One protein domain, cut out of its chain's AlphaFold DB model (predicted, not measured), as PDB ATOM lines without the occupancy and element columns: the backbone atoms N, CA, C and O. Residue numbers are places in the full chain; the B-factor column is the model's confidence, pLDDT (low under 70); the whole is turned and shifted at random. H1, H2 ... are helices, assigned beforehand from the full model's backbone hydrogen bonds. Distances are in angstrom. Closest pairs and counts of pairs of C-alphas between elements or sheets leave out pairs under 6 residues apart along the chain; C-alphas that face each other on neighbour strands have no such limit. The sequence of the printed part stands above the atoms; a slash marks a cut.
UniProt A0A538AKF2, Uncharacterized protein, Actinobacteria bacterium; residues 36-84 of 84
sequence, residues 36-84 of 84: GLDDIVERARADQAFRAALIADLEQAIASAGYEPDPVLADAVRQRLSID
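AT A GLANCE: This is residues 36 to 84 of the 84 residues of an uncharacterized protein of Actinobacteria bacterium (UniProt A0A538AKF2). Four short helices make a small rounded cluster: H1 and H4 run side by side the same way, and H2 and H3 form a V over one side of that pair. H2 follows H1 round a corner, and the link from H3 leads back to H4. The printed part has 49 residues with four named helices, in the order H1, H2, H3, H4, and no named strand; the class is all helix. It is compact, with a radius of gyration of the C-alphas of 9.3 A, and spans 21 by 20 by 18 A.

HOW THE PARTS SIT: H1, residues 36 to 46, touches H2, residues 48 to 56, only at the corner by their link; the closest C-alphas, of Ala 44 and Arg 51, are 4.7 A apart. Their steep tilt is 57 degrees, opposite ways. H2 touches H3, residues 58 to 64, at a steep tilt of 56 degrees, opposite ways; the closest C-alphas, of Leu 54 and Ala 61, are 5.4 A apart. H3 and H1 are close but not clearly touching, about perpendicular at 86 degrees; their closest C-alphas, of Ile 40 and Ile 62, are 7.8 A apart. H4, residues 71 to 83, touches H1, the closest C-alphas, of Leu 37 and Val 77, being 6.4 A apart. These two run the same way at a tilt of 36 degrees, only just steep. H3 and H4 are close but not clearly touching, with the closest C-alphas, of Glu 59 and Ala 74, 6.7 A apart; H2 and H4 are near each other. In H1, H2, H3 and H4 every O i to N i+4 pair is within hydrogen-bond range.

IN THESE COORDINATES: H1 begins at C-alpha 36 (-122.036, 28.753, 1.958) and is 15.5 A long. H2 measures 12.3 A and H3 9.8 A from first to last C-alpha. H4, the longest at 18.9 A, ends at C-alpha 83 (-135.391, 16.804, 5.747).

THE WHOLE: The two C-alphas farthest apart, of Gly 66 and Ile 83, are 24.5 A apart. The links H1 to H2 and H2 to H3 are tight, and H3 to H4 is short. The printed part has no cut. Its mean pLDDT is 86.5, and residues 83 to 84 are under 70.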
ATOM      1  N   GLY A  36    -121.239  28.621   3.182       80.50
ATOM      2  CA  GLY A  36    -122.036  28.753   1.958       80.50
ATOM      3  C   GLY A  36    -123.315  27.911   1.988       80.50
ATOM      4  O   GLY A  36    -124.358  28.372   1.542       80.50
ATOM      5  N   LEU A  37    -123.257  26.707   2.572       85.50
ATOM      6  CA  LEU A  37    -124.422  25.837   2.742       85.50
ATOM      7  C   LEU A  37    -125.457  26.458   3.684       85.50
ATOM      8  O   LEU A  37    -126.636  26.504   3.337       85.50
ATOM      9  N   ASP A  38    -125.024  26.917   4.858       85.19
ATOM     10  CA  ASP A  38    -125.933  27.486   5.855       85.19
ATOM     11  C   ASP A  38    -126.597  28.767   5.318       85.19
ATOM     12  O   ASP A  38    -127.816  28.906   5.419       85.19
ATOM     13  N   ASP A  39    -125.848  29.635   4.630       89.00
ATOM     14  CA  ASP A  39    -126.394  30.845   4.000       89.00
ATOM     15  C   ASP A  39    -127.446  30.524   2.918       89.00
ATOM     16  O   ASP A  39    -128.509  31.152   2.871       89.00
ATOM     17  N   ILE A  40    -127.183  29.531   2.055       89.81
ATOM     18  CA  ILE A  40    -128.132  29.095   1.014       89.81
ATOM     19  C   ILE A  40    -129.412  28.544   1.649       89.81
ATOM     20  O   ILE A  40    -130.513  28.875   1.201       89.81
ATOM     21  N   VAL A  41    -129.286  27.713   2.688       89.00
ATOM     22  CA  VAL A  41    -130.429  27.091   3.370       89.00
ATOM     23  C   VAL A  41    -131.269  28.138   4.094       89.00
ATOM     24  O   VAL A  41    -132.488  28.145   3.929       89.00
ATOM     25  N   GLU A  42    -130.651  29.051   4.843       90.81
ATOM     26  CA  GLU A  42    -131.379  30.117   5.541       90.81
ATOM     27  C   GLU A  42    -132.084  31.053   4.559       90.81
ATOM     28  O   GLU A  42    -133.261  31.382   4.735       90.81
ATOM     29  N   ARG A  43    -131.426  31.405   3.448       92.12
ATOM     30  CA  ARG A  43    -132.076  32.165   2.378       92.12
ATOM     31  C   ARG A  43    -133.262  31.404   1.785       92.12
ATOM     32  O   ARG A  43    -134.308  32.005   1.573       92.12
ATOM     33  N   ALA A  44    -133.141  30.099   1.547       91.31
ATOM     34  CA  ALA A  44    -134.240  29.275   1.043       91.31
ATOM     35  C   ALA A  44    -135.400  29.127   2.045       91.31
ATOM     36  O   ALA A  44    -136.541  28.917   1.632       91.31
ATOM     37  N   ARG A  45    -135.146  29.240   3.356       89.44
ATOM     38  CA  ARG A  45    -136.208  29.311   4.376       89.44
ATOM     39  C   ARG A  45    -136.939  30.653   4.339       89.44
ATOM     40  O   ARG A  45    -138.154  30.678   4.509       89.44
ATOM     41  N   ALA A  46    -136.213  31.748   4.119       92.06
ATOM     42  CA  ALA A  46    -136.777  33.098   4.100       92.06
ATOM     43  C   ALA A  46    -137.429  33.488   2.756       92.06
ATOM     44  O   ALA A  46    -138.339  34.317   2.740       92.06
ATOM     45  N   ASP A  47    -136.984  32.906   1.639       93.69
ATOM     46  CA  ASP A  47    -137.407  33.246   0.277       93.69
ATOM     47  C   ASP A  47    -137.962  32.014  -0.460       93.69
ATOM     48  O   ASP A  47    -137.233  31.145  -0.949       93.69
ATOM     49  N   GLN A  48    -139.291  31.966  -0.581       91.94
ATOM     50  CA  GLN A  48    -140.001  30.872  -1.242       91.94
ATOM     51  C   GLN A  48    -139.734  30.810  -2.755       91.94
ATOM     52  O   GLN A  48    -139.747  29.718  -3.328       91.94
ATOM     53  N   ALA A  49    -139.477  31.948  -3.412       92.81
ATOM     54  CA  ALA A  49    -139.156  31.974  -4.837       92.81
ATOM     55  C   ALA A  49    -137.758  31.393  -5.080       92.81
ATOM     56  O   ALA A  49    -137.571  30.584  -5.990       92.81
ATOM     57  N   PHE A  50    -136.804  31.727  -4.210       92.62
ATOM     58  CA  PHE A  50    -135.479  31.118  -4.226       92.62
ATOM     59  C   PHE A  50    -135.537  29.615  -3.928       92.62
ATOM     60  O   PHE A  50    -134.920  28.830  -4.645       92.62
ATOM     61  N   ARG A  51    -136.349  29.177  -2.955       92.06
ATOM     62  CA  ARG A  51    -136.563  27.743  -2.688       92.06
ATOM     63  C   ARG A  51    -137.132  27.005  -3.900       92.06
ATOM     64  O   ARG A  51    -136.657  25.922  -4.228       92.06
ATOM     65  N   ALA A  52    -138.126  27.581  -4.574       92.44
ATOM     66  CA  ALA A  52    -138.697  26.987  -5.780       92.44
ATOM     67  C   ALA A  52    -137.657  26.876  -6.908       92.44
ATOM     68  O   ALA A  52    -137.595  25.845  -7.576       92.44
ATOM     69  N   ALA A  53    -136.805  27.894  -7.075       92.94
ATOM     70  CA  ALA A  53    -135.707  27.862  -8.036       92.94
ATOM     71  C   ALA A  53    -134.678  26.765  -7.708       92.94
ATOM     72  O   ALA A  53    -134.317  26.008  -8.601       92.94
ATOM     73  N   LEU A  54    -134.277  26.614  -6.437       91.88
ATOM     74  CA  LEU A  54    -133.352  25.556  -6.000       91.88
ATOM     75  C   LEU A  54    -133.901  24.142  -6.246       91.88
ATOM     76  O   LEU A  54    -133.136  23.229  -6.542       91.88
ATOM     77  N   ILE A  55    -135.217  23.944  -6.106       90.00
ATOM     78  CA  ILE A  55    -135.867  22.650  -6.377       90.00
ATOM     79  C   ILE A  55    -135.942  22.375  -7.886       90.00
ATOM     80  O   ILE A  55    -135.802  21.226  -8.298       90.00
ATOM     81  N   ALA A  56    -136.178  23.410  -8.696       91.62
ATOM     82  CA  ALA A  56    -136.307  23.286 -10.146       91.62
ATOM     83  C   ALA A  56    -134.956  23.064 -10.843       91.62
ATOM     84  O   ALA A  56    -134.847  22.174 -11.683       91.62
ATOM     85  N   ASP A  57    -133.943  23.856 -10.487       91.00
ATOM     86  CA  ASP A  57    -132.570  23.719 -10.969       91.00
ATOM     87  C   ASP A  57    -131.596  24.266  -9.918       91.00
ATOM     88  O   ASP A  57    -131.352  25.471  -9.798       91.00
ATOM     89  N   LEU A  58    -131.055  23.347  -9.123       87.94
ATOM     90  CA  LEU A  58    -130.211  23.677  -7.987       87.94
ATOM     91  C   LEU A  58    -128.904  24.361  -8.394       87.94
ATOM     92  O   LEU A  58    -128.524  25.364  -7.795       87.94
ATOM     93  N   GLU A  59    -128.208  23.811  -9.386       88.50
ATOM     94  CA  GLU A  59    -126.889  24.296  -9.797       88.50
ATOM     95  C   GLU A  59    -127.012  25.685 -10.421       88.50
ATOM     96  O   GLU A  59    -126.254  26.594 -10.074       88.50
ATOM     97  N   GLN A  60    -128.030  25.890 -11.262       91.12
ATOM     98  CA  GLN A  60    -128.287  27.191 -11.858       91.12
ATOM     99  C   GLN A  60    -128.739  28.229 -10.822       91.12
ATOM    100  O   GLN A  60    -128.321  29.389 -10.898       91.12
ATOM    101  N   ALA A  61    -129.553  27.846  -9.836       91.25
ATOM    102  CA  ALA A  61    -130.007  28.747  -8.778       91.25
ATOM    103  C   ALA A  61    -128.870  29.169  -7.830       91.25
ATOM    104  O   ALA A  61    -128.785  30.345  -7.469       91.25
ATOM    105  N   ILE A  62    -127.970  28.246  -7.473       89.62
ATOM    106  CA  ILE A  62    -126.773  28.518  -6.660       89.62
ATOM    107  C   ILE A  62    -125.808  29.440  -7.422       89.62
ATOM    108  O   ILE A  62    -125.407  30.475  -6.884       89.62
ATOM    109  N   ALA A  63    -125.535  29.147  -8.700       89.81
ATOM    110  CA  ALA A  63    -124.689  29.984  -9.553       89.81
ATOM    111  C   ALA A  63    -125.261  31.401  -9.739       89.81
ATOM    112  O   ALA A  63    -124.549  32.396  -9.603       89.81
ATOM    113  N   SER A  64    -126.572  31.514  -9.975       90.06
ATOM    114  CA  SER A  64    -127.260  32.810 -10.115       90.06
ATOM    115  C   SER A  64    -127.278  33.616  -8.813       90.06
ATOM    116  O   SER A  64    -127.380  34.841  -8.840       90.06
ATOM    117  N   ALA A  65    -127.170  32.939  -7.668       86.19
ATOM    118  CA  ALA A  65    -127.044  33.558  -6.357       86.19
ATOM    119  C   ALA A  65    -125.594  33.938  -5.994       86.19
ATOM    120  O   ALA A  65    -125.386  34.515  -4.928       86.19
ATOM    121  N   GLY A  66    -124.624  33.678  -6.880       87.25
ATOM    122  CA  GLY A  66    -123.217  34.055  -6.710       87.25
ATOM    123  C   GLY A  66    -122.373  33.036  -5.943       87.25
ATOM    124  O   GLY A  66    -121.260  33.361  -5.537       87.25
ATOM    125  N   TYR A  67    -122.891  31.827  -5.732       86.12
ATOM    126  CA  TYR A  67    -122.152  30.722  -5.131       86.12
ATOM    127  C   TYR A  67    -121.566  29.830  -6.228       86.12
ATOM    128  O   TYR A  67    -122.187  29.628  -7.270       86.12
ATOM    129  N   GLU A  68    -120.388  29.261  -5.983       81.69
ATOM    130  CA  GLU A  68    -119.800  28.288  -6.903       81.69
ATOM    131  C   GLU A  68    -120.638  26.992  -6.886       81.69
ATOM    132  O   GLU A  68    -120.888  26.453  -5.801       81.69
ATOM    133  N   PRO A  69    -121.085  26.477  -8.047       74.19
ATOM    134  CA  PRO A  69    -121.823  25.221  -8.135       74.19
ATOM    135  C   PRO A  69    -120.867  24.031  -7.953       74.19
ATOM    136  O   PRO A  69    -120.469  23.359  -8.901       74.19
ATOM    137  N   ASP A  70    -120.482  23.783  -6.704       82.75
ATOM    138  CA  ASP A  70    -119.750  22.587  -6.287       82.75
ATOM    139  C   ASP A  70    -120.731  21.405  -6.120       82.75
ATOM    140  O   ASP A  70    -121.706  21.529  -5.366       82.75
ATOM    141  N   PRO A  71    -120.488  20.242  -6.761       80.88
ATOM    142  CA  PRO A  71    -121.293  19.035  -6.580       80.88
ATOM    143  C   PRO A  71    -121.509  18.635  -5.111       80.88
ATOM    144  O   PRO A  71    -122.596  18.185  -4.749       80.88
ATOM    145  N   VAL A  72    -120.505  18.828  -4.246       82.44
ATOM    146  CA  VAL A  72    -120.601  18.488  -2.815       82.44
ATOM    147  C   VAL A  72    -121.558  19.436  -2.089       82.44
ATOM    148  O   VAL A  72    -122.376  19.000  -1.273       82.44
ATOM    149  N   LEU A  73    -121.493  20.732  -2.405       82.50
ATOM    150  CA  LEU A  73    -122.409  21.742  -1.877       82.50
ATOM    151  C   LEU A  73    -123.844  21.482  -2.350       82.50
ATOM    152  O   LEU A  73    -124.773  21.514  -1.544       82.50
ATOM    153  N   ALA A  74    -124.020  21.169  -3.635       85.31
ATOM    154  CA  ALA A  74    -125.310  20.834  -4.224       85.31
ATOM    155  C   ALA A  74    -125.963  19.628  -3.518       85.31
ATOM    156  O   ALA A  74    -127.112  19.707  -3.077       85.31
ATOM    157  N   ASP A  75    -125.225  18.533  -3.327       85.69
ATOM    158  CA  ASP A  75    -125.719  17.360  -2.595       85.69
ATOM    159  C   ASP A  75    -126.125  17.703  -1.154       85.69
ATOM    160  O   ASP A  75    -127.195  17.288  -0.692       85.69
ATOM    161  N   ALA A  76    -125.319  18.506  -0.458       86.19
ATOM    162  CA  ALA A  76    -125.611  18.927   0.909       86.19
ATOM    163  C   ALA A  76    -126.877  19.804   1.002       86.19
ATOM    164  O   ALA A  76    -127.684  19.618   1.919       86.19
ATOM    165  N   VAL A  77    -127.095  20.711   0.040       87.06
ATOM    166  CA  VAL A  77    -128.319  21.526  -0.038       87.06
ATOM    167  C   VAL A  77    -129.542  20.636  -0.295       87.06
ATOM    168  O   VAL A  77    -130.539  20.770   0.419       87.06
ATOM    169  N   ARG A  78    -129.478  19.675  -1.235       87.00
ATOM    170  CA  ARG A  78    -130.610  18.753  -1.500       87.00
ATOM    171  C   ARG A  78    -130.982  17.931  -0.275       87.00
ATOM    172  O   ARG A  78    -132.166  17.805   0.033       87.00
ATOM    173  N   GLN A  79    -129.986  17.384   0.428       86.44
ATOM    174  CA  GLN A  79    -130.224  16.610   1.647       86.44
ATOM    175  C   GLN A  79    -130.927  17.454   2.710       86.44
ATOM    176  O   GLN A  79    -131.892  16.991   3.312       86.44
ATOM    177  N   ARG A  80    -130.496  18.704   2.917       84.50
ATOM    178  CA  ARG A  80    -131.102  19.565   3.937       84.50
ATOM    179  C   ARG A  80    -132.529  19.985   3.582       84.50
ATOM    180  O   ARG A  80    -133.384  19.953   4.457       84.50
ATOM    181  N   LEU A  81    -132.800  20.313   2.317       82.25
ATOM    182  CA  LEU A  81    -134.142  20.696   1.858       82.25
ATOM    183  C   LEU A  81    -135.145  19.533   1.842       82.25
ATOM    184  O   LEU A  81    -136.344  19.792   1.809       82.25
ATOM    185  N   SER A  82    -134.663  18.286   1.851       79.75
ATOM    186  CA  SER A  82    -135.493  17.072   1.882       79.75
ATOM    187  C   SER A  82    -135.864  16.619   3.302       79.75
ATOM    188  O   SER A  82    -136.731  15.762   3.453       79.75
ATOM    189  N   ILE A  83    -135.171  17.133   4.325       63.59
ATOM    190  CA  ILE A  83    -135.391  16.804   5.747       63.59
ATOM    191  C   ILE A  83    -136.298  17.849   6.438       63.59
ATOM    192  O   ILE A  83    -136.831  17.560   7.508       63.59
ATOM    193  N   ASP A  84    -136.496  19.028   5.832       52.62
ATOM    194  CA  ASP A  84    -137.541  20.005   6.210       52.62
ATOM    195  C   ASP A  84    -138.916  19.625   5.645       52.62
ATOM    196  O   ASP A  84    -139.912  19.763   6.391       52.62
TER     197      ASP A  84